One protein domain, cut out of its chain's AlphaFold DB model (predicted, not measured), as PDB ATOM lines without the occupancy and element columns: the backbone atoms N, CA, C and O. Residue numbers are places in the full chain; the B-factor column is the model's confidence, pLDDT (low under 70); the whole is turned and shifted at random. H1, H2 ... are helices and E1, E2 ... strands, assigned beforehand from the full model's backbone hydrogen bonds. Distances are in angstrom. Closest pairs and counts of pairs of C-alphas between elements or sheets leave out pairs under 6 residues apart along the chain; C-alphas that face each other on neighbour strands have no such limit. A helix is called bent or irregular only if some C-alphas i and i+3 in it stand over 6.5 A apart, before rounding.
ATOM      1  N   TYR A 606      29.000 -52.719 -20.116       78.50
ATOM      2  CA  TYR A 606      29.205 -51.642 -21.096       78.50
ATOM      3  C   TYR A 606      30.369 -51.906 -22.056       78.50
ATOM      4  O   TYR A 606      30.226 -51.626 -23.243       78.50
ATOM      5  N   HIS A 607      31.492 -52.479 -21.601       88.25
ATOM      6  CA  HIS A 607      32.576 -52.844 -22.522       88.25
ATOM      7  C   HIS A 607      32.153 -53.936 -23.523       88.25
ATOM      8  O   HIS A 607      32.407 -53.741 -24.718       88.25
ATOM      9  N   PRO A 608      31.470 -55.025 -23.096       89.38
ATOM     10  CA  PRO A 608      30.862 -55.982 -24.016       89.38
ATOM     11  C   PRO A 608      29.828 -55.355 -24.957       89.38
ATOM     12  O   PRO A 608      29.879 -55.625 -26.157       89.38
ATOM     13  N   ASP A 609      28.924 -54.502 -24.450       89.88
ATOM     14  CA  ASP A 609      27.926 -53.790 -25.268       89.88
ATOM     15  C   ASP A 609      28.603 -52.934 -26.343       89.88
ATOM     16  O   ASP A 609      28.230 -53.003 -27.510       89.88
ATOM     17  N   MET A 610      29.656 -52.195 -25.985       93.06
ATOM     18  CA  MET A 610      30.428 -51.373 -26.918       93.06
ATOM     19  C   MET A 610      31.120 -52.217 -27.997       93.06
ATOM     20  O   MET A 610      31.054 -51.871 -29.174       93.06
ATOM     21  N   GLY A 611      31.735 -53.348 -27.630       95.25
ATOM     22  CA  GLY A 611      32.366 -54.251 -28.600       95.25
ATOM     23  C   GLY A 611      31.357 -54.858 -29.583       95.25
ATOM     24  O   GLY A 611      31.568 -54.854 -30.799       95.25
ATOM     25  N   LYS A 612      30.201 -55.298 -29.070       95.50
ATOM     26  CA  LYS A 612      29.097 -55.828 -29.886       95.50
ATOM     27  C   LYS A 612      28.482 -54.748 -30.767       95.50
ATOM     28  O   LYS A 612      28.229 -55.009 -31.937       95.50
ATOM     29  N   PHE A 613      28.303 -53.535 -30.245       95.94
ATOM     30  CA  PHE A 613      27.828 -52.373 -30.996       95.94
ATOM     31  C   PHE A 613      28.738 -52.065 -32.191       95.94
ATOM     32  O   PHE A 613      28.256 -51.967 -33.316       95.94
ATOM     33  N   LEU A 614      30.056 -51.995 -31.970       96.81
ATOM     34  CA  LEU A 614      31.037 -51.808 -33.045       96.81
ATOM     35  C   LEU A 614      30.953 -52.937 -34.079       96.81
ATOM     36  O   LEU A 614      30.937 -52.673 -35.274       96.81
ATOM     37  N   THR A 615      30.835 -54.189 -33.627       96.50
ATOM     38  CA  THR A 615      30.709 -55.353 -34.518       96.50
ATOM     39  C   THR A 615      29.448 -55.274 -35.387       96.50
ATOM     40  O   THR A 615      29.513 -55.591 -36.572       96.50
ATOM     41  N   ARG A 616      28.308 -54.827 -34.835       94.94
ATOM     42  CA  ARG A 616      27.045 -54.673 -35.583       94.94
ATOM     43  C   ARG A 616      27.130 -53.643 -36.707       94.94
ATOM     44  O   ARG A 616      26.531 -53.868 -37.755       94.94
ATOM     45  N   HIS A 617      27.863 -52.552 -36.481       95.69
ATOM     46  CA  HIS A 617      27.871 -51.357 -37.337       95.69
ATOM     47  C   HIS A 617      29.180 -51.148 -38.106       95.69
ATOM     48  O   HIS A 617      29.442 -50.055 -38.618       95.69
ATOM     49  N   GLU A 618      30.023 -52.180 -38.177       95.00
ATOM     50  CA  GLU A 618      31.243 -52.153 -38.980       95.00
ATOM     51  C   GLU A 618      31.558 -53.445 -39.701       95.00
ATOM     52  O   GLU A 618      31.243 -54.542 -39.241       95.00
ATOM     53  N   ARG A 619      32.265 -53.293 -40.823       92.62
ATOM     54  CA  ARG A 619      32.842 -54.404 -41.579       92.62
ATOM     55  C   ARG A 619      34.074 -54.987 -40.866       92.62
ATOM     56  O   ARG A 619      34.765 -54.261 -40.142       92.62
ATOM     57  N   PRO A 620      34.401 -56.272 -41.107       92.50
ATOM     58  CA  PRO A 620      35.643 -56.866 -40.624       92.50
ATOM     59  C   PRO A 620      36.864 -56.030 -41.024       92.50
ATOM     60  O   PRO A 620      36.981 -55.584 -42.166       92.50
ATOM     61  N   GLY A 621      37.784 -55.827 -40.083       90.94
ATOM     62  CA  GLY A 621      39.011 -55.062 -40.289       90.94
ATOM     63  C   GLY A 621      38.896 -53.553 -40.057       90.94
ATOM     64  O   GLY A 621      39.924 -52.878 -40.158       90.94
ATOM     65  N   ALA A 622      37.716 -53.017 -39.707       94.62
ATOM     66  CA  ALA A 622      37.569 -51.620 -39.275       94.62
ATOM     67  C   ALA A 622      38.503 -51.288 -38.095       94.62
ATOM     68  O   ALA A 622      38.922 -52.180 -37.357       94.62
ATOM     69  N   LEU A 623      38.856 -50.011 -37.932       96.44
ATOM     70  CA  LEU A 623      39.802 -49.521 -36.937       96.44
ATOM     71  C   LEU A 623      39.122 -48.578 -35.953       96.44
ATOM     72  O   LEU A 623      38.491 -47.583 -36.314       96.44
ATOM     73  N   VAL A 624      39.331 -48.880 -34.679       97.94
ATOM     74  CA  VAL A 624      38.809 -48.111 -33.556       97.94
ATOM     75  C   VAL A 624      39.979 -47.614 -32.724       97.94
ATOM     76  O   VAL A 624      40.775 -48.410 -32.235       97.94
ATOM     77  N   ALA A 625      40.096 -46.303 -32.544       97.81
ATOM     78  CA  ALA A 625      41.056 -45.748 -31.600       97.81
ATOM     79  C   ALA A 625      40.475 -45.772 -30.187       97.81
ATOM     80  O   ALA A 625      39.381 -45.249 -29.958       97.81
ATOM     81  N   PHE A 626      41.189 -46.386 -29.249       96.94
ATOM     82  CA  PHE A 626      40.732 -46.533 -27.875       96.94
ATOM     83  C   PHE A 626      41.924 -46.688 -26.920       96.94
ATOM     84  O   PHE A 626      43.035 -46.972 -27.356       96.94
ATOM     85  N   GLN A 627      41.721 -46.479 -25.619       92.94
ATOM     86  CA  GLN A 627      42.764 -46.681 -24.606       92.94
ATOM     87  C   GLN A 627      42.624 -48.006 -23.840       92.94
ATOM     88  O   GLN A 627      43.640 -48.579 -23.460       92.94
ATOM     89  N   ASP A 628      41.408 -48.524 -23.626       91.00
ATOM     90  CA  ASP A 628      41.219 -49.729 -22.808       91.00
ATOM     91  C   ASP A 628      41.189 -50.977 -23.702       91.00
ATOM     92  O   ASP A 628      40.215 -51.270 -24.397       91.00
ATOM     93  N   MET A 629      42.301 -51.712 -23.721       92.94
ATOM     94  CA  MET A 629      42.526 -52.799 -24.682       92.94
ATOM     95  C   MET A 629      41.974 -54.168 -24.254       92.94
ATOM     96  O   MET A 629      42.215 -55.164 -24.935       92.94
ATOM     97  N   GLY A 630      41.249 -54.250 -23.139       92.31
ATOM     98  CA  GLY A 630      40.718 -55.504 -22.623       92.31
ATOM     99  C   GLY A 630      39.373 -55.914 -23.224       92.31
ATOM    100  O   GLY A 630      39.294 -56.488 -24.313       92.31
ATOM    101  N   SER A 631      38.299 -55.696 -22.464       90.75
ATOM    102  CA  SER A 631      36.990 -56.319 -22.685       90.75
ATOM    103  C   SER A 631      36.296 -55.864 -23.971       90.75
ATOM    104  O   SER A 631      35.697 -56.690 -24.664       90.75
ATOM    105  N   THR A 632      36.387 -54.580 -24.341       94.00
ATOM    106  CA  THR A 632      35.760 -54.081 -25.581       94.00
ATOM    107  C   THR A 632      36.359 -54.736 -26.825       94.00
ATOM    108  O   THR A 632      35.582 -55.292 -27.604       94.00
ATOM    109  N   PRO A 633      37.694 -54.752 -27.020       95.69
ATOM    110  CA  PRO A 633      38.294 -55.490 -28.125       95.69
ATOM    111  C   PRO A 633      37.969 -56.983 -28.125       95.69
ATOM    112  O   PRO A 633      37.721 -57.544 -29.189       95.69
ATOM    113  N   TYR A 634      37.943 -57.652 -26.972       94.38
ATOM    114  CA  TYR A 634      37.586 -59.077 -26.920       94.38
ATOM    115  C   TYR A 634      36.158 -59.359 -27.422       94.38
ATOM    116  O   TYR A 634      35.910 -60.359 -28.092       94.38
ATOM    117  N   HIS A 635      35.220 -58.443 -27.169       94.12
ATOM    118  CA  HIS A 635      33.849 -58.520 -27.684       94.12
ATOM    119  C   HIS A 635      33.672 -57.877 -29.072       94.12
ATOM    120  O   HIS A 635      32.541 -57.700 -29.521       94.12
ATOM    121  N   ALA A 636      34.768 -57.551 -29.760       96.25
ATOM    122  CA  ALA A 636      34.802 -57.072 -31.140       96.25
ATOM    123  C   ALA A 636      35.854 -57.870 -31.941       96.25
ATOM    124  O   ALA A 636      36.907 -57.329 -32.304       96.25
ATOM    125  N   PRO A 637      35.613 -59.179 -32.157       94.50
ATOM    126  CA  PRO A 637      36.653 -60.155 -32.501       94.50
ATOM    127  C   PRO A 637      37.296 -59.933 -33.876       94.50
ATOM    128  O   PRO A 637      38.422 -60.364 -34.105       94.50
ATOM    129  N   ASP A 638      36.607 -59.255 -34.793       94.25
ATOM    130  CA  ASP A 638      37.080 -58.975 -36.150       94.25
ATOM    131  C   ASP A 638      37.293 -57.477 -36.425       94.25
ATOM    132  O   ASP A 638      37.442 -57.064 -37.575       94.25
ATOM    133  N   ILE A 639      37.356 -56.667 -35.367       95.75
ATOM    134  CA  ILE A 639      37.645 -55.232 -35.414       95.75
ATOM    135  C   ILE A 639      39.067 -54.988 -34.899       95.75
ATOM    136  O   ILE A 639      39.484 -55.552 -33.883       95.75
ATOM    137  N   SER A 640      39.826 -54.146 -35.596       95.69
ATOM    138  CA  SER A 640      41.182 -53.738 -35.211       95.69
ATOM    139  C   SER A 640      41.152 -52.515 -34.299       95.69
ATOM    140  O   SER A 640      40.263 -51.670 -34.405       95.69
ATOM    141  N   PHE A 641      42.147 -52.393 -33.422       96.94
ATOM    142  CA  PHE A 641      42.229 -51.288 -32.469       96.94
ATOM    143  C   PHE A 641      43.566 -50.552 -32.555       96.94
ATOM    144  O   PHE A 641      44.622 -51.183 -32.598       96.94
ATOM    145  N   LEU A 642      43.500 -49.219 -32.563       96.38
ATOM    146  CA  LEU A 642      44.632 -48.318 -32.344       96.38
ATOM    147  C   LEU A 642      44.663 -47.981 -30.854       96.38
ATOM    148  O   LEU A 642      43.709 -47.413 -30.324       96.38
ATOM    149  N   ASP A 643      45.754 -48.342 -30.190       96.00
ATOM    150  CA  ASP A 643      45.904 -48.226 -28.742       96.00
ATOM    151  C   ASP A 643      46.572 -46.901 -28.347       96.00
ATOM    152  O   ASP A 643      47.753 -46.688 -28.621       96.00
ATOM    153  N   PHE A 644      45.833 -46.023 -27.663       95.19
ATOM    154  CA  PHE A 644      46.349 -44.736 -27.172       95.19
ATOM    155  C   PHE A 644      47.489 -44.869 -26.143       95.19
ATOM    156  O   PHE A 644      48.334 -43.980 -26.020       95.19
ATOM    157  N   ILE A 645      47.534 -45.970 -25.392       91.38
ATOM    158  CA  ILE A 645      48.572 -46.223 -24.386       91.38
ATOM    159  C   ILE A 645      49.814 -46.832 -25.050       91.38
ATOM    160  O   ILE A 645      50.944 -46.460 -24.713       91.38
ATOM    161  N   GLY A 646      49.597 -47.738 -26.006       92.62
ATOM    162  CA  GLY A 646      50.633 -48.444 -26.760       92.62
ATOM    163  C   GLY A 646      50.980 -49.835 -26.220       92.62
ATOM    164  O   GLY A 646      52.030 -50.370 -26.544       92.62
ATOM    165  N   LEU A 647      50.139 -50.462 -25.396       90.69
ATOM    166  CA  LEU A 647      50.315 -51.862 -24.985       90.69
ATOM    167  C   LEU A 647      50.301 -52.812 -26.193       90.69
ATOM    168  O   LEU A 647      51.161 -53.693 -26.294       90.69
ATOM    169  N   VAL A 648      49.367 -52.600 -27.125       94.00
ATOM    170  CA  VAL A 648      49.174 -53.412 -28.342       94.00
ATOM    171  C   VAL A 648      49.388 -52.629 -29.645       94.00
ATOM    172  O   VAL A 648      49.123 -53.162 -30.716       94.00
ATOM    173  N   ASP A 649      49.925 -51.407 -29.568       94.88
ATOM    174  CA  ASP A 649      50.375 -50.617 -30.722       94.88
ATOM    175  C   ASP A 649      51.881 -50.331 -30.607       94.88
ATOM    176  O   ASP A 649      52.346 -49.643 -29.695       94.88
ATOM    177  N   GLY A 650      52.664 -50.894 -31.532       93.50
ATOM    178  CA  GLY A 650      54.124 -50.795 -31.511       93.50
ATOM    179  C   GLY A 650      54.665 -49.417 -31.896       93.50
ATOM    180  O   GLY A 650      55.775 -49.071 -31.489       93.50
ATOM    181  N   THR A 651      53.903 -48.623 -32.650       94.44
ATOM    182  CA  THR A 651      54.282 -47.255 -33.028       94.44
ATOM    183  C   THR A 651      54.158 -46.342 -31.818       94.44
ATOM    184  O   THR A 651      55.115 -45.649 -31.465       94.44
ATOM    185  N   VAL A 652      53.018 -46.411 -31.124       94.62
ATOM    186  CA  VAL A 652      52.755 -45.621 -29.913       94.62
ATOM    187  C   VAL A 652      53.729 -45.997 -28.791       94.62
ATOM    188  O   VAL A 652      54.270 -45.108 -28.128       94.62
ATOM    189  N   ALA A 653      54.010 -47.295 -28.610       92.69
ATOM    190  CA  ALA A 653      54.951 -47.787 -27.601       92.69
ATOM    191  C   ALA A 653      56.379 -47.269 -27.814       92.69
ATOM    192  O   ALA A 653      57.014 -46.786 -26.877       92.69
ATOM    193  N   ARG A 654      56.886 -47.368 -29.050       92.31
ATOM    194  CA  ARG A 654      58.245 -46.931 -29.395       92.31
ATOM    195  C   ARG A 654      58.378 -45.421 -29.331       92.31
ATOM    196  O   ARG A 654      59.320 -44.950 -28.715       92.31
ATOM    197  N   ALA A 655      57.403 -44.677 -29.854       92.50
ATOM    198  CA  ALA A 655      57.405 -43.224 -29.733       92.50
ATOM    199  C   ALA A 655      57.464 -42.796 -28.259       92.50
ATOM    200  O   ALA A 655      58.269 -41.949 -27.889       92.50
ATOM    201  N   ARG A 656      56.664 -43.424 -27.388       89.88
ATOM    202  CA  ARG A 656      56.680 -43.132 -25.949       89.88
ATOM    203  C   ARG A 656      58.067 -43.364 -25.336       89.88
ATOM    204  O   ARG A 656      58.561 -42.490 -24.625       89.88
ATOM    205  N   TYR A 657      58.697 -44.493 -25.665       89.50
ATOM    206  CA  TYR A 657      60.061 -44.822 -25.245       89.50
ATOM    207  C   TYR A 657      61.102 -43.822 -25.771       89.50
ATOM    208  O   TYR A 657      61.905 -43.312 -24.992       89.50
ATOM    209  N   ASP A 658      61.054 -43.489 -27.063       90.56
ATOM    210  CA  ASP A 658      62.003 -42.588 -27.729       90.56
ATOM    211  C   ASP A 658      61.941 -41.160 -27.156       90.56
ATOM    212  O   ASP A 658      62.959 -40.473 -27.071       90.56
ATOM    213  N   TYR A 659      60.761 -40.726 -26.701       86.19
ATOM    214  CA  TYR A 659      60.566 -39.449 -26.007       86.19
ATOM    215  C   TYR A 659      60.878 -39.496 -24.496       86.19
ATOM    216  O   TYR A 659      60.802 -38.459 -23.827       86.19
ATOM    217  N   GLY A 660      61.245 -40.663 -23.953       81.69
ATOM    218  CA  GLY A 660      61.582 -40.877 -22.537       81.69
ATOM    219  C   GLY A 660      60.381 -40.886 -21.584       81.69
ATOM    220  O   GLY A 660      60.554 -40.826 -20.363       81.69
ATOM    221  N   LEU A 661      59.162 -40.942 -22.124       79.75
ATOM    222  CA  LEU A 661      57.922 -40.823 -21.364       79.75
ATOM    223  C   LEU A 661      57.558 -42.156 -20.702       79.75
ATOM    224  O   LEU A 661      57.615 -43.213 -21.323       79.75
ATOM    225  N   HIS A 662      57.089 -42.105 -19.457       77.25
ATOM    226  CA  HIS A 662      56.469 -43.253 -18.800       77.25
ATOM    227  C   HIS A 662      54.947 -43.176 -18.976       77.25
ATOM    228  O   HIS A 662      54.371 -42.091 -18.931       77.25
ATOM    229  N   ALA A 663      54.265 -44.305 -19.190       74.56
ATOM    230  CA  ALA A 663      52.809 -44.279 -19.356       74.56
ATOM    231  C   ALA A 663      52.076 -43.805 -18.091       74.56
ATOM    232  O   ALA A 663      51.114 -43.060 -18.191       74.56
ATOM    233  N   PHE A 664      52.555 -44.190 -16.907       70.94
ATOM    234  CA  PHE A 664      51.824 -44.001 -15.646       70.94
ATOM    235  C   PHE A 664      52.511 -43.055 -14.651       70.94
ATOM    236  O   PHE A 664      52.082 -42.962 -13.507       70.94
ATOM    237  N   LEU A 665      53.613 -42.407 -15.048       67.38
ATOM    238  CA  LEU A 665      54.372 -41.490 -14.191       67.38
ATOM    239  C   LEU A 665      54.761 -40.253 -14.983       67.38
ATOM    240  O   LEU A 665      55.338 -40.364 -16.064       67.38
ATOM    241  N   SER A 666      54.507 -39.090 -14.397       65.88
ATOM    242  CA  SER A 666      55.100 -37.841 -14.856       65.88
ATOM    243  C   SER A 666      56.551 -37.805 -14.384       65.88
ATOM    244  O   SER A 666      56.820 -37.830 -13.186       65.88
ATOM    245  N   THR A 667      57.483 -37.796 -15.331       65.56
ATOM    246  CA  THR A 667      58.928 -37.681 -15.077       65.56
ATOM    247  C   THR A 667      59.438 -36.347 -15.623       65.56
ATOM    248  O   THR A 667      58.674 -35.593 -16.225       65.56
ATOM    249  N   GLU A 668      60.728 -36.044 -15.491       66.31
ATOM    250  CA  GLU A 668      61.341 -34.853 -16.097       66.31
ATOM    251  C   GLU A 668      61.171 -34.846 -17.629       66.31
ATOM    252  O   GLU A 668      61.069 -33.794 -18.258       66.31
ATOM    253  N   ALA A 669      61.045 -36.029 -18.246       66.81
ATOM    254  CA  ALA A 669      60.759 -36.173 -19.670       66.81
ATOM    255  C   ALA A 669      59.363 -35.661 -20.075       66.81
ATOM    256  O   ALA A 669      59.092 -35.542 -21.269       66.81
ATOM    257  N   GLN A 670      58.489 -35.307 -19.125       72.50
ATOM    258  CA  GLN A 670      57.160 -34.762 -19.409       72.50
ATOM    259  C   GLN A 670      57.209 -33.471 -20.240       72.50
ATOM    260  O   GLN A 670      56.289 -33.213 -21.012       72.50
ATOM    261  N   GLN A 671      58.317 -32.724 -20.202       69.31
ATOM    262  CA  GLN A 671      58.575 -31.600 -21.115       69.31
ATOM    263  C   GLN A 671      58.493 -31.988 -22.609       69.31
ATOM    264  O   GLN A 671      58.170 -31.168 -23.466       69.31
ATOM    265  N   ASN A 672      58.746 -33.259 -22.946       77.19
ATOM    266  CA  ASN A 672      58.647 -33.780 -24.310       77.19
ATOM    267  C   ASN A 672      57.216 -34.173 -24.704       77.19
ATOM    268  O   ASN A 672      56.959 -34.441 -25.882       77.19
ATOM    269  N   LYS A 673      56.272 -34.203 -23.754       80.75
ATOM    270  CA  LYS A 673      54.911 -34.706 -23.973       80.75
ATOM    271  C   LYS A 673      54.175 -33.946 -25.075       80.75
ATOM    272  O   LYS A 673      53.489 -34.567 -25.878       80.75
ATOM    273  N   GLY A 674      54.371 -32.631 -25.179       84.06
ATOM    274  CA  GLY A 674      53.760 -31.825 -26.243       84.06
ATOM    275  C   GLY A 674      54.169 -32.269 -27.656       84.06
ATOM    276  O   GLY A 674      53.325 -32.307 -28.555       84.06
ATOM    277  N   LYS A 675      55.439 -32.664 -27.847       85.69
ATOM    278  CA  LYS A 675      55.953 -33.196 -29.124       85.69
ATOM    279  C   LYS A 675      55.424 -34.600 -29.397       85.69
ATOM    280  O   LYS A 675      54.910 -34.847 -30.483       85.69
ATOM    281  N   TYR A 676      55.473 -35.475 -28.393       89.19
ATOM    282  CA  TYR A 676      54.882 -36.812 -28.468       89.19
ATOM    283  C   TYR A 676      53.403 -36.751 -28.868       89.19
ATOM    284  O   TYR A 676      52.991 -37.401 -29.825       89.19
ATOM    285  N   ASP A 677      52.608 -35.910 -28.201       91.00
ATOM    286  CA  ASP A 677      51.189 -35.755 -28.511       91.00
ATOM    287  C   ASP A 677      50.980 -35.203 -29.931       91.00
ATOM    288  O   ASP A 677      50.034 -35.598 -30.607       91.00
ATOM    289  N   ALA A 678      51.851 -34.315 -30.424       89.31
ATOM    290  CA  ALA A 678      51.775 -33.816 -31.797       89.31
ATOM    291  C   ALA A 678      52.019 -34.919 -32.840       89.31
ATOM    292  O   ALA A 678      51.233 -35.043 -33.785       89.31
ATOM    293  N   ASP A 679      53.045 -35.746 -32.642       93.31
ATOM    294  CA  ASP A 679      53.356 -36.872 -33.527       93.31
ATOM    295  C   ASP A 679      52.268 -37.945 -33.477       93.31
ATOM    296  O   ASP A 679      51.842 -38.460 -34.511       93.31
ATOM    297  N   MET A 680      51.756 -38.254 -32.285       95.25
ATOM    298  CA  MET A 680      50.705 -39.255 -32.125       95.25
ATOM    299  C   MET A 680      49.344 -38.768 -32.635       95.25
ATOM    300  O   MET A 680      48.587 -39.557 -33.199       95.25
ATOM    301  N   ARG A 681      49.044 -37.461 -32.556       95.00
ATOM    302  CA  ARG A 681      47.906 -36.861 -33.281       95.00
ATOM    303  C   ARG A 681      48.040 -37.060 -34.783       95.00
ATOM    304  O   ARG A 681      47.058 -37.407 -35.436       95.00
ATOM    305  N   LYS A 682      49.234 -36.831 -35.336       94.31
ATOM    306  CA  LYS A 682      49.500 -37.048 -36.760       94.31
ATOM    307  C   LYS A 682      49.284 -38.517 -37.130       94.31
ATOM    308  O   LYS A 682      48.510 -38.778 -38.044       94.31
ATOM    309  N   TYR A 683      49.854 -39.446 -36.364       95.81
ATOM    310  CA  TYR A 683      49.644 -40.887 -36.536       95.81
ATOM    311  C   TYR A 683      48.157 -41.275 -36.484       95.81
ATOM    312  O   TYR A 683      47.676 -41.977 -37.369       95.81
ATOM    313  N   PHE A 684      47.392 -40.759 -35.514       96.38
ATOM    314  CA  PHE A 684      45.945 -40.981 -35.424       96.38
ATOM    315  C   PHE A 684      45.216 -40.556 -36.709       96.38
ATOM    316  O   PHE A 684      44.423 -41.323 -37.253       96.38
ATOM    317  N   TYR A 685      45.502 -39.359 -37.232       95.12
ATOM    318  CA  TYR A 685      44.861 -38.877 -38.458       95.12
ATOM    319  C   TYR A 685      45.358 -39.580 -39.730       95.12
ATOM    320  O   TYR A 685      44.588 -39.685 -40.682       95.12
ATOM    321  N   GLU A 686      46.599 -40.073 -39.755       93.88
ATOM    322  CA  GLU A 686      47.139 -40.891 -40.851       93.88
ATOM    323  C   GLU A 686      46.489 -42.277 -40.898       93.88
ATOM    324  O   GLU A 686      46.084 -42.730 -41.966       93.88
ATOM    325  N   ARG A 687      46.312 -42.916 -39.735       93.56
ATOM    326  CA  ARG A 687      45.597 -44.197 -39.601       93.56
ATOM    327  C   ARG A 687      44.095 -44.058 -39.869       93.56
ATOM    328  O   ARG A 687      43.442 -45.051 -40.179       93.56
ATOM    329  N   ASN A 688      43.562 -42.837 -39.768       94.25
ATOM    330  CA  ASN A 688      42.204 -42.435 -40.144       94.25
ATOM    331  C   ASN A 688      41.092 -43.384 -39.632       94.25
ATOM    332  O   ASN A 688      40.286 -43.871 -40.436       94.25
ATOM    333  N   PRO A 689      41.048 -43.677 -38.316       96.25
ATOM    334  CA  PRO A 689      40.157 -44.689 -37.757       96.25
ATOM    335  C   PRO A 689      38.684 -44.327 -37.968       96.25
ATOM    336  O   PRO A 689      38.292 -43.161 -37.864       96.25
ATOM    337  N   GLU A 690      37.853 -45.327 -38.248       97.31
ATOM    338  CA  GLU A 690      36.410 -45.158 -38.443       97.31
ATOM    339  C   GLU A 690      35.707 -44.705 -37.154       97.31
ATOM    340  O   GLU A 690      34.738 -43.938 -37.201       97.31
ATOM    341  N   TRP A 691      36.250 -45.117 -36.005       98.06
ATOM    342  CA  TRP A 691      35.758 -44.748 -34.684       98.06
ATOM    343  C   TRP A 691      36.865 -44.282 -33.749       98.06
ATOM    344  O   TRP A 691      38.003 -44.746 -33.806       98.06
ATOM    345  N   ALA A 692      36.490 -43.426 -32.806       98.06
ATOM    346  CA  ALA A 692      37.297 -43.106 -31.641       98.06
ATOM    347  C   ALA A 692      36.438 -43.220 -30.380       98.06
ATOM    348  O   ALA A 692      35.335 -42.675 -30.325       98.06
ATOM    349  N   ILE A 693      36.945 -43.911 -29.367       97.12
ATOM    350  CA  ILE A 693      36.352 -43.954 -28.034       97.12
ATOM    351  C   ILE A 693      37.251 -43.141 -27.114       97.12
ATOM    352  O   ILE A 693      38.420 -43.479 -26.929       97.12
ATOM    353  N   LEU A 694      36.702 -42.065 -26.552       96.19
ATOM    354  CA  LEU A 694      37.412 -41.201 -25.621       96.19
ATOM    355  C   LEU A 694      36.962 -41.478 -24.188       96.19
ATOM    356  O   LEU A 694      35.789 -41.307 -23.846       96.19
ATOM    357  N   THR A 695      37.908 -41.869 -23.348       93.69
ATOM    358  CA  THR A 695      37.725 -42.064 -21.916       93.69
ATOM    359  C   THR A 695      37.885 -40.747 -21.174       93.69
ATOM    360  O   THR A 695      38.815 -39.969 -21.406       93.69
ATOM    361  N   THR A 696      36.972 -40.510 -20.242       91.88
ATOM    362  CA  THR A 696      36.931 -39.320 -19.398       91.88
ATOM    363  C   THR A 696      37.034 -39.730 -17.944       91.88
ATOM    364  O   THR A 696      36.169 -40.455 -17.450       91.88
ATOM    365  N   TYR A 697      38.053 -39.217 -17.261       87.44
ATOM    366  CA  TYR A 697      38.191 -39.314 -15.814       87.44
ATOM    367  C   TYR A 697      37.753 -37.991 -15.192       87.44
ATOM    368  O   TYR A 697      38.294 -36.940 -15.527       87.44
ATOM    369  N   VAL A 698      36.762 -38.040 -14.306       81.25
ATOM    370  CA  VAL A 698      36.262 -36.866 -13.586       81.25
ATOM    371  C   VAL A 698      36.815 -36.906 -12.160       81.25
ATOM    372  O   VAL A 698      36.565 -37.886 -11.450       81.25
ATOM    373  N   PRO A 699      37.546 -35.868 -11.713       77.19
ATOM    374  CA  PRO A 699      38.072 -35.790 -10.353       77.19
ATOM    375  C   PRO A 699      36.963 -35.891  -9.302       77.19
ATOM    376  O   PRO A 699      35.860 -35.376  -9.505       77.19
ATOM    377  N   GLY A 700      37.271 -36.499  -8.151       68.38
ATOM    378  CA  GLY A 700      36.306 -36.805  -7.085       68.38
ATOM    379  C   GLY A 700      35.371 -35.641  -6.730       68.38
ATOM    380  O   GLY A 700      34.152 -35.810  -6.753       68.38
ATOM    381  N   GLY A 701      35.922 -34.441  -6.513       72.50
ATOM    382  CA  GLY A 701      35.152 -33.240  -6.154       72.50
ATOM    383  C   GLY A 701      34.203 -32.708  -7.241       72.50
ATOM    384  O   GLY A 701      33.291 -31.940  -6.939       72.50
ATOM    385  N   ALA A 702      34.376 -33.117  -8.502       77.44
ATOM    386  CA  ALA A 702      33.527 -32.704  -9.623       77.44
ATOM    387  C   ALA A 702      32.469 -33.752 -10.012       77.44
ATOM    388  O   ALA A 702      31.494 -33.406 -10.685       77.44
ATOM    389  N   THR A 703      32.624 -35.007  -9.572       82.75
ATOM    390  CA  THR A 703      31.789 -36.150  -9.996       82.75
ATOM    391  C   THR A 703      30.286 -35.912  -9.841       82.75
ATOM    392  O   THR A 703      29.530 -36.171 -10.774       82.75
ATOM    393  N   GLY A 704      29.835 -35.358  -8.709       81.75
ATOM    394  CA  GLY A 704      28.413 -35.074  -8.468       81.75
ATOM    395  C   GLY A 704      27.822 -34.080  -9.473       81.75
ATOM    396  O   GLY A 704      26.817 -34.369 -10.116       81.75
ATOM    397  N   LYS A 705      28.498 -32.939  -9.679       86.31
ATOM    398  CA  LYS A 705      28.055 -31.897 -10.623       86.31
ATOM    399  C   LYS A 705      28.052 -32.396 -12.067       86.31
ATOM    400  O   LYS A 705      27.113 -32.114 -12.808       86.31
ATOM    401  N   VAL A 706      29.092 -33.130 -12.466       86.81
ATOM    402  CA  VAL A 706      29.206 -33.681 -13.826       86.81
ATOM    403  C   VAL A 706      28.153 -34.756 -14.064       86.81
ATOM    404  O   VAL A 706      27.508 -34.744 -15.106       86.81
ATOM    405  N   SER A 707      27.909 -35.629 -13.086       87.00
ATOM    406  CA  SER A 707      26.854 -36.640 -13.163       87.00
ATOM    407  C   SER A 707      25.465 -36.011 -13.322       87.00
ATOM    408  O   SER A 707      24.700 -36.423 -14.192       87.00
ATOM    409  N   GLU A 708      25.154 -34.955 -12.562       88.69
ATOM    410  CA  GLU A 708      23.894 -34.212 -12.710       88.69
ATOM    411  C   GLU A 708      23.765 -33.512 -14.070       88.69
ATOM    412  O   GLU A 708      22.689 -33.521 -14.673       88.69
ATOM    413  N   ALA A 709      24.847 -32.900 -14.563       88.38
ATOM    414  CA  ALA A 709      24.870 -32.276 -15.882       88.38
ATOM    415  C   ALA A 709      24.666 -33.320 -16.992       88.38
ATOM    416  O   ALA A 709      23.819 -33.130 -17.861       88.38
ATOM    417  N   PHE A 710      25.370 -34.450 -16.908       90.12
ATOM    418  CA  PHE A 710      25.270 -35.560 -17.853       90.12
ATOM    419  C   PHE A 710      23.885 -36.221 -17.837       90.12
ATOM    420  O   PHE A 710      23.366 -36.609 -18.881       90.12
ATOM    421  N   ALA A 711      23.239 -36.321 -16.672       85.81
ATOM    422  CA  ALA A 711      21.873 -36.832 -16.575       85.81
ATOM    423  C   ALA A 711      20.870 -35.957 -17.353       85.81
ATOM    424  O   ALA A 711      19.933 -36.486 -17.958       85.81
ATOM    425  N   LYS A 712      21.084 -34.633 -17.367       83.94
ATOM    426  CA  LYS A 712      20.270 -33.671 -18.129       83.94
ATOM    427  C   LYS A 712      20.606 -33.681 -19.618       83.94
ATOM    428  O   LYS A 712      19.694 -33.651 -20.440       83.94
ATOM    429  N   ASP A 713      21.893 -33.737 -19.954       82.81
ATOM    430  CA  ASP A 713      22.387 -33.770 -21.329       82.81
ATOM    431  C   ASP A 713      23.530 -34.796 -21.470       82.81
ATOM    432  O   ASP A 713      24.682 -34.481 -21.161       82.81
ATOM    433  N   PRO A 714      23.248 -36.032 -21.928       82.69
ATOM    434  CA  PRO A 714      24.217 -37.134 -21.986       82.69
ATOM    435  C   PRO A 714      25.198 -37.019 -23.172       82.69
ATOM    436  O   PRO A 714      25.661 -38.023 -23.727       82.69
ATOM    437  N   GLY A 715      25.482 -35.792 -23.600       84.12
ATOM    438  CA  GLY A 715      26.453 -35.465 -24.629       84.12
ATOM    439  C   GLY A 715      27.871 -35.280 -24.075       84.12
ATOM    440  O   GLY A 715      28.089 -35.220 -22.862       84.12
ATOM    441  N   PRO A 716      28.866 -35.148 -24.964       84.31
ATOM    442  CA  PRO A 716      30.250 -34.896 -24.575       84.31
ATOM    443  C   PRO A 716      30.448 -33.481 -24.007       84.31
ATOM    444  O   PRO A 716      31.469 -33.221 -23.378       84.31
ATOM    445  N   ASP A 717      29.489 -32.569 -24.196       86.12
ATOM    446  CA  ASP A 717      29.560 -31.198 -23.679       86.12
ATOM    447  C   ASP A 717      29.444 -31.154 -22.150       86.12
ATOM    448  O   ASP A 717      30.163 -30.391 -21.512       86.12
ATOM    449  N   ALA A 718      28.637 -32.033 -21.542       86.38
ATOM    450  CA  ALA A 718      28.579 -32.184 -20.084       86.38
ATOM    451  C   ALA A 718      29.889 -32.731 -19.485       86.38
ATOM    452  O   ALA A 718      30.155 -32.566 -18.296       86.38
ATOM    453  N   LEU A 719      30.703 -33.383 -20.316       89.31
ATOM    454  CA  LEU A 719      31.991 -33.972 -19.955       89.31
ATOM    455  C   LEU A 719      33.175 -33.071 -20.334       89.31
ATOM    456  O   LEU A 719      34.326 -33.380 -20.018       89.31
ATOM    457  N   TYR A 720      32.917 -31.945 -20.997       81.69
ATOM    458  CA  TYR A 720      33.917 -30.921 -21.255       81.69
ATOM    459  C   TYR A 720      34.173 -30.135 -19.957       81.69
ATOM    460  O   TYR A 720      33.197 -29.738 -19.317       81.69
ATOM    461  N   PRO A 721      35.428 -29.893 -19.510       79.38
ATOM    462  CA  PRO A 721      36.746 -30.018 -20.168       79.38
ATOM    463  C   PRO A 721      37.492 -31.351 -19.946       79.38
ATOM    464  O   PRO A 721      38.584 -31.541 -20.482       79.38
ATOM    465  N   TYR A 722      36.928 -32.285 -19.181       87.94
ATOM    466  CA  TYR A 722      37.620 -33.489 -18.703       87.94
ATOM    467  C   TYR A 722      38.030 -34.456 -19.823       87.94
ATOM    468  O   TYR A 722      39.078 -35.090 -19.729       87.94
ATOM    469  N   ILE A 723      37.265 -34.524 -20.924       88.50
ATOM    470  CA  ILE A 723      37.669 -35.297 -22.118       88.50
ATOM    471  C   ILE A 723      39.041 -34.821 -22.634       88.50
ATOM    472  O   ILE A 723      39.877 -35.636 -23.027       88.50
ATOM    473  N   ALA A 724      39.277 -33.504 -22.639       82.56
ATOM    474  CA  ALA A 724      40.506 -32.909 -23.160       82.56
ATOM    475  C   ALA A 724      41.696 -33.049 -22.194       82.56
ATOM    476  O   ALA A 724      42.838 -33.038 -22.641       82.56
ATOM    477  N   GLN A 725      41.433 -33.213 -20.895       81.38
ATOM    478  CA  GLN A 725      42.461 -33.363 -19.858       81.38
ATOM    479  C   GLN A 725      43.077 -34.766 -19.813       81.38
ATOM    480  O   GLN A 725      44.141 -34.949 -19.220       81.38
ATOM    481  N   ASN A 726      42.443 -35.769 -20.429       84.69
ATOM    482  CA  ASN A 726      43.003 -37.114 -20.459       84.69
ATOM    483  C   ASN A 726      44.290 -37.152 -21.309       84.69
ATOM    484  O   ASN A 726      44.258 -37.188 -22.544       84.69
ATOM    485  N   GLY A 727      45.430 -37.205 -20.615       81.81
ATOM    486  CA  GLY A 727      46.767 -37.174 -21.200       81.81
ATOM    487  C   GLY A 727      47.136 -38.379 -22.073       81.81
ATOM    488  O   GLY A 727      48.147 -38.303 -22.771       81.81
ATOM    489  N   TYR A 728      46.356 -39.463 -22.084       85.19
ATOM    490  CA  TYR A 728      46.613 -40.613 -22.962       85.19
ATOM    491  C   TYR A 728      46.169 -40.366 -24.406       85.19
ATOM    492  O   TYR A 728      46.743 -40.923 -25.331       85.19
ATOM    493  N   GLN A 729      45.186 -39.493 -24.620       92.12
ATOM    494  CA  GLN A 729      44.473 -39.374 -25.898       92.12
ATOM    495  C   GLN A 729      45.108 -38.334 -26.827       92.12
ATOM    496  O   GLN A 729      44.424 -37.692 -27.619       92.12
ATOM    497  N   PHE A 730      46.411 -38.094 -26.673       91.25
ATOM    498  CA  PHE A 730      47.223 -37.177 -27.483       91.25
ATOM    499  C   PHE A 730      46.652 -35.751 -27.626       91.25
ATOM    500  O   PHE A 730      46.964 -35.050 -28.584       91.25
ATOM    501  N   GLY A 731      45.755 -35.300 -26.743       89.38
ATOM    502  CA  GLY A 731      45.030 -34.034 -26.926       89.38
ATOM    503  C   GLY A 731      44.230 -33.965 -28.239       89.38
ATOM    504  O   GLY A 731      44.112 -32.891 -28.839       89.38
ATOM    505  N   ILE A 732      43.725 -35.103 -28.738       93.12
ATOM    506  CA  ILE A 732      43.008 -35.153 -30.023       93.12
ATOM    507  C   ILE A 732      41.668 -34.431 -29.948       93.12
ATOM    508  O   ILE A 732      41.252 -33.886 -30.961       93.12
ATOM    509  N   TYR A 733      41.014 -34.363 -28.781       93.06
ATOM    510  CA  TYR A 733      39.700 -33.729 -28.621       93.06
ATOM    511  C   TYR A 733      39.766 -32.194 -28.700       93.06
ATOM    512  O   TYR A 733      39.632 -31.473 -27.714       93.06
ATOM    513  N   ASN A 734      39.974 -31.692 -29.912       90.38
ATOM    514  CA  ASN A 734      40.136 -30.287 -30.254       90.38
ATOM    515  C   ASN A 734      39.214 -29.898 -31.428       90.38
ATOM    516  O   ASN A 734      38.353 -30.673 -31.852       90.38
ATOM    517  N   ALA A 735      39.367 -28.679 -31.952       92.00
ATOM    518  CA  ALA A 735      38.531 -28.179 -33.045       92.00
ATOM    519  C   ALA A 735      38.607 -29.046 -34.317       92.00
ATOM    520  O   ALA A 735      37.593 -29.206 -34.992       92.00
ATOM    521  N   GLU A 736      39.767 -29.622 -34.637       92.88
ATOM    522  CA  GLU A 736      39.927 -30.482 -35.816       92.88
ATOM    523  C   GLU A 736      39.215 -31.826 -35.633       92.88
ATOM    524  O   GLU A 736      38.488 -32.268 -36.522       92.88
ATOM    525  N   PHE A 737      39.319 -32.436 -34.452       95.44
ATOM    526  CA  PHE A 737      38.587 -33.669 -34.160       95.44
ATOM    527  C   PHE A 737      37.078 -33.451 -34.201       95.44
ATOM    528  O   PHE A 737      36.374 -34.217 -34.849       95.44
ATOM    529  N   LYS A 738      36.571 -32.358 -33.616       94.25
ATOM    530  CA  LYS A 738      35.139 -32.007 -33.679       94.25
ATOM    531  C   LYS A 738      34.650 -31.761 -35.118       94.25
ATOM    532  O   LYS A 738      33.474 -31.984 -35.419       94.25
ATOM    533  N   LYS A 739      35.535 -31.339 -36.031       96.19
ATOM    534  CA  LYS A 739      35.232 -31.255 -37.470       96.19
ATOM    535  C   LYS A 739      35.206 -32.623 -38.145       96.19
ATOM    536  O   LYS A 739      34.371 -32.819 -39.016       96.19
ATOM    537  N   ARG A 740      36.067 -33.569 -37.764       96.62
ATOM    538  CA  ARG A 740      36.175 -34.882 -38.430       96.62
ATOM    539  C   ARG A 740      35.352 -35.998 -37.805       96.62
ATOM    540  O   ARG A 740      35.121 -36.996 -38.474       96.62
ATOM    541  N   TYR A 741      34.908 -35.842 -36.565       97.62
ATOM    542  CA  TYR A 741      34.207 -36.872 -35.809       97.62
ATOM    543  C   TYR A 741      32.917 -36.328 -35.195       97.62
ATOM    544  O   TYR A 741      32.823 -35.161 -34.810       97.62
ATOM    545  N   VAL A 742      31.909 -37.194 -35.114       96.25
ATOM    546  CA  VAL A 742      30.585 -36.906 -34.558       96.25
ATOM    547  C   VAL A 742      30.343 -37.826 -33.373       96.25
ATOM    548  O   VAL A 742      30.575 -39.028 -33.464       96.25
ATOM    549  N   HIS A 743      29.893 -37.262 -32.254       96.06
ATOM    550  CA  HIS A 743      29.500 -38.044 -31.082       96.06
ATOM    551  C   HIS A 743      28.267 -38.898 -31.387       96.06
ATOM    552  O   HIS A 743      27.305 -38.398 -31.971       96.06
ATOM    553  N   VAL A 744      28.315 -40.166 -30.976       95.12
ATOM    554  CA  VAL A 744      27.236 -41.142 -31.186       95.12
ATOM    555  C   VAL A 744      26.590 -41.540 -29.863       95.12
ATOM    556  O   VAL A 744      25.374 -41.436 -29.710       95.12
ATOM    557  N   ARG A 745      27.389 -41.991 -28.889       92.88
ATOM    558  CA  ARG A 745      26.891 -42.522 -27.612       92.88
ATOM    559  C   ARG A 745      27.930 -42.354 -26.509       92.88
ATOM    560  O   ARG A 745      29.127 -42.353 -26.782       92.88
ATOM    561  N   THR A 746      27.481 -42.221 -25.261       92.56
ATOM    562  CA  THR A 746      28.354 -42.231 -24.078       92.56
ATOM    563  C   THR A 746      27.871 -43.261 -23.059       92.56
ATOM    564  O   THR A 746      26.683 -43.288 -22.741       92.56
ATOM    565  N   TRP A 747      28.787 -44.064 -22.507       89.19
ATOM    566  CA  TRP A 747      28.523 -44.987 -21.399       89.19
ATOM    567  C   TRP A 747      29.098 -44.427 -20.084       89.19
ATOM    568  O   TRP A 747      30.308 -44.205 -20.003       89.19
ATOM    569  N   PRO A 748      28.271 -44.210 -19.044       85.75
ATOM    570  CA  PRO A 748      28.745 -43.865 -17.707       85.75
ATOM    571  C   PRO A 748      29.117 -45.139 -16.932       85.75
ATOM    572  O   PRO A 748      28.242 -45.893 -16.509       85.75
ATOM    573  N   ARG A 749      30.414 -45.391 -16.727       77.06
ATOM    574  CA  ARG A 749      30.901 -46.517 -15.903       77.06
ATOM    575  C   ARG A 749      30.727 -46.231 -14.414       77.06
ATOM    576  O   ARG A 749      30.377 -47.115 -13.638       77.06
ATOM    577  N   SER A 750      30.991 -44.992 -14.013       77.56
ATOM    578  CA  SER A 750      30.769 -44.473 -12.664       77.56
ATOM    579  C   SER A 750      30.584 -42.955 -12.734       77.56
ATOM    580  O   SER A 750      30.785 -42.354 -13.787       77.56
ATOM    581  N   ALA A 751      30.267 -42.306 -11.611       74.44
ATOM    582  CA  ALA A 751      30.217 -40.840 -11.550       74.44
ATOM    583  C   ALA A 751      31.571 -40.167 -11.884       74.44
ATOM    584  O   ALA A 751      31.617 -38.967 -12.141       74.44
ATOM    585  N   GLY A 752      32.668 -40.935 -11.865       81.12
ATOM    586  CA  GLY A 752      34.025 -40.483 -12.170       81.12
ATOM    587  C   GLY A 752      34.586 -40.970 -13.508       81.12
ATOM    588  O   GLY A 752      35.724 -40.640 -13.821       81.12
ATOM    589  N   TYR A 753      33.851 -41.785 -14.271       86.75
ATOM    590  CA  TYR A 753      34.399 -42.480 -15.437       86.75
ATOM    591  C   TYR A 753      33.355 -42.615 -16.548       86.75
ATOM    592  O   TYR A 753      32.335 -43.289 -16.371       86.75
ATOM    593  N   TYR A 754      33.650 -42.051 -17.720       91.25
ATOM    594  CA  TYR A 754      32.770 -42.068 -18.893       91.25
ATOM    595  C   TYR A 754      33.525 -42.489 -20.158       91.25
ATOM    596  O   TYR A 754      34.700 -42.167 -20.316       91.25
ATOM    597  N   LEU A 755      32.831 -43.169 -21.071       92.75
ATOM    598  CA  LEU A 755      33.347 -43.607 -22.371       92.75
ATOM    599  C   LEU A 755      32.494 -42.997 -23.481       92.75
ATOM    600  O   LEU A 755      31.332 -43.376 -23.627       92.75
ATOM    601  N   SER A 756      33.040 -42.057 -24.250       95.31
ATOM    602  CA  SER A 756      32.331 -41.374 -25.337       95.31
ATOM    603  C   SER A 756      32.779 -41.899 -26.696       95.31
ATOM    604  O   SER A 756      33.941 -41.759 -27.067       95.31
ATOM    605  N   LEU A 757      31.848 -42.477 -27.453       97.12
ATOM    606  CA  LEU A 757      32.070 -43.010 -28.793       97.12
ATOM    607  C   LEU A 757      31.786 -41.951 -29.860       97.12
ATOM    608  O   LEU A 757      30.741 -41.291 -29.851       97.12
ATOM    609  N   PHE A 758      32.705 -41.849 -30.813       97.88
ATOM    610  CA  PHE A 758      32.645 -40.931 -31.937       97.88
ATOM    611  C   PHE A 758      32.858 -41.667 -33.263       97.88
ATOM    612  O   PHE A 758      33.791 -42.459 -33.382       97.88
ATOM    613  N   ARG A 759      32.033 -41.362 -34.268       97.62
ATOM    614  CA  ARG A 759      32.126 -41.876 -35.646       97.62
ATOM    615  C   ARG A 759      32.795 -40.842 -36.546       97.62
ATOM    616  O   ARG A 759      32.526 -39.646 -36.406       97.62
ATOM    617  N   ARG A 760      33.613 -41.283 -37.503       97.19
ATOM    618  CA  ARG A 760      34.150 -40.420 -38.566       97.19
ATOM    619  C   ARG A 760      33.010 -39.775 -39.367       97.19
ATOM    620  O   ARG A 760      32.040 -40.437 -39.735       97.19
ATOM    621  N   ARG A 761      33.090 -38.464 -39.594       96.94
ATOM    622  CA  ARG A 761      31.982 -37.631 -40.085       96.94
ATOM    623  C   ARG A 761      31.540 -37.996 -41.500       96.94
ATOM    624  O   ARG A 761      30.344 -38.058 -41.742       96.94
ATOM    625  N   ASP A 762      32.476 -38.278 -42.398       95.25
ATOM    626  CA  ASP A 762      32.206 -38.729 -43.772       95.25
ATOM    627  C   ASP A 762      31.383 -40.026 -43.815       95.25
ATOM    628  O   ASP A 762      30.551 -40.211 -44.702       95.25
ATOM    629  N   LEU A 763      31.586 -40.916 -42.840       95.88
ATOM    630  CA  LEU A 763      30.796 -42.137 -42.682       95.88
ATOM    631  C   LEU A 763      29.465 -41.846 -41.997       95.88
ATOM    632  O   LEU A 763      28.437 -42.377 -42.400       95.88
ATOM    633  N   TRP A 764      29.478 -40.985 -40.977       96.19
ATOM    634  CA  TRP A 764      28.272 -40.589 -40.260       96.19
ATOM    635  C   TRP A 764      27.262 -39.895 -41.170       96.19
ATOM    636  O   TRP A 764      26.079 -40.154 -41.030       96.19
ATOM    637  N   GLU A 765      27.690 -39.019 -42.080       95.50
ATOM    638  CA  GLU A 765      26.800 -38.233 -42.947       95.50
ATOM    639  C   GLU A 765      26.066 -39.084 -43.993       95.50
ATOM    640  O   GLU A 765      24.961 -38.729 -44.414       95.50
ATOM    641  N   GLN A 766      26.623 -40.240 -44.353       95.62
ATOM    642  CA  GLN A 766      25.970 -41.211 -45.224       95.62
ATOM    643  C   GLN A 766      24.783 -41.887 -44.520       95.62
ATOM    644  O   GLN A 766      24.720 -41.982 -43.293       95.62
TER     645      GLN A 766
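AT A GLANCE: This is residues 606 to 766 of the 946 residues of an uncharacterized protein of Deltaproteobacteria bacterium HGW-Deltaproteobacteria-14 (UniProt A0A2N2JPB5). A strongly twisted five-stranded sheet forms the core, with H1 over part of one face and the short H6 on the opposite face. H3 and H4 run out past the E2 edge and back, H5 lies by the E4 edge, and H7 and H8 sit where E4 begins and E5 ends. The printed part has 161 residues, in the order H1 E1 H2 E2 H3 H4 E3 H5 H6 H7 E4 E5 H8; the mixed sheet runs E2 E1 E3 E5 E4. The class is mixed, helices and strands; the whole is compact, with a radius of gyration of the C-alphas of 15.5 A, and spans 42 by 41 by 29 A.

IN THESE COORDINATES: Look first for the strands: E2 is residues 640 to 643, E1 623 to 626, E3 691 to 697 (19.8 A), E5 753 to 760 (23.2 A) and E4 741 to 750 (24.6 A), which bends by 61 degrees at residue 744. Find C-alpha 606 at (29.205, -51.642, -21.096), where H1 begins its 15.0 A to residue 616. H2 is 631 to 634, H3 650 to 658, H6 722 to 725 and H7 735 to 740. H4, 668 to 687, spans 29.8 A with a kink of 40 degrees near 675; H5, 700 to 712, spans 19.7 A. Both are irregular: C-alphas 671 and 674 are 7.0 A apart, 701 and 704 7.4 A. H8, 761 to 765, ends with C-alpha 765 at (26.800, -38.233, -42.947).

HOW THE PARTS SIT: E3 and E5 are antiparallel, with N 694 and O 756 at 2.8 A; the hairpin E4 and E5 has N 744 and O 757 at 2.9 A. E1 is parallel to E3, N 693 to O 625 at 2.8 A, and to E2, N 626 to O 642 at 2.9 A. E1, H2, E2 is a strand-helix-strand unit, two parallel neighbours joined through a helix; E2, H3 H4, E3 is a split one, with E1 between its strands. Both crossovers are right-handed. H1 is 9.1 A over the sheet and touches H2, closest at C-alphas 611 and 632, 4.5 A. H6's C-alpha 723 is 4.9 A from C-alpha 696 of E3. H4's residues 676 to 680 only just touch H3, with 3 pairs of C-alphas within 8 A, closest 655 and 676, 7.0 A. Every O i to N i+4 pair is within hydrogen-bond range in H1, H3, H7 and H8; H4 has 12 of 16, H5 7 of 9; H2 and H6 are too short for one.

THE WHOLE: The farthest C-alphas, Glu 668 and Gln 766, are 46.3 A apart. The printed part has no cut and no long link. Mean pLDDT of the printed part is 89.4; residues 665 to 669, 671 and 700 are under 70.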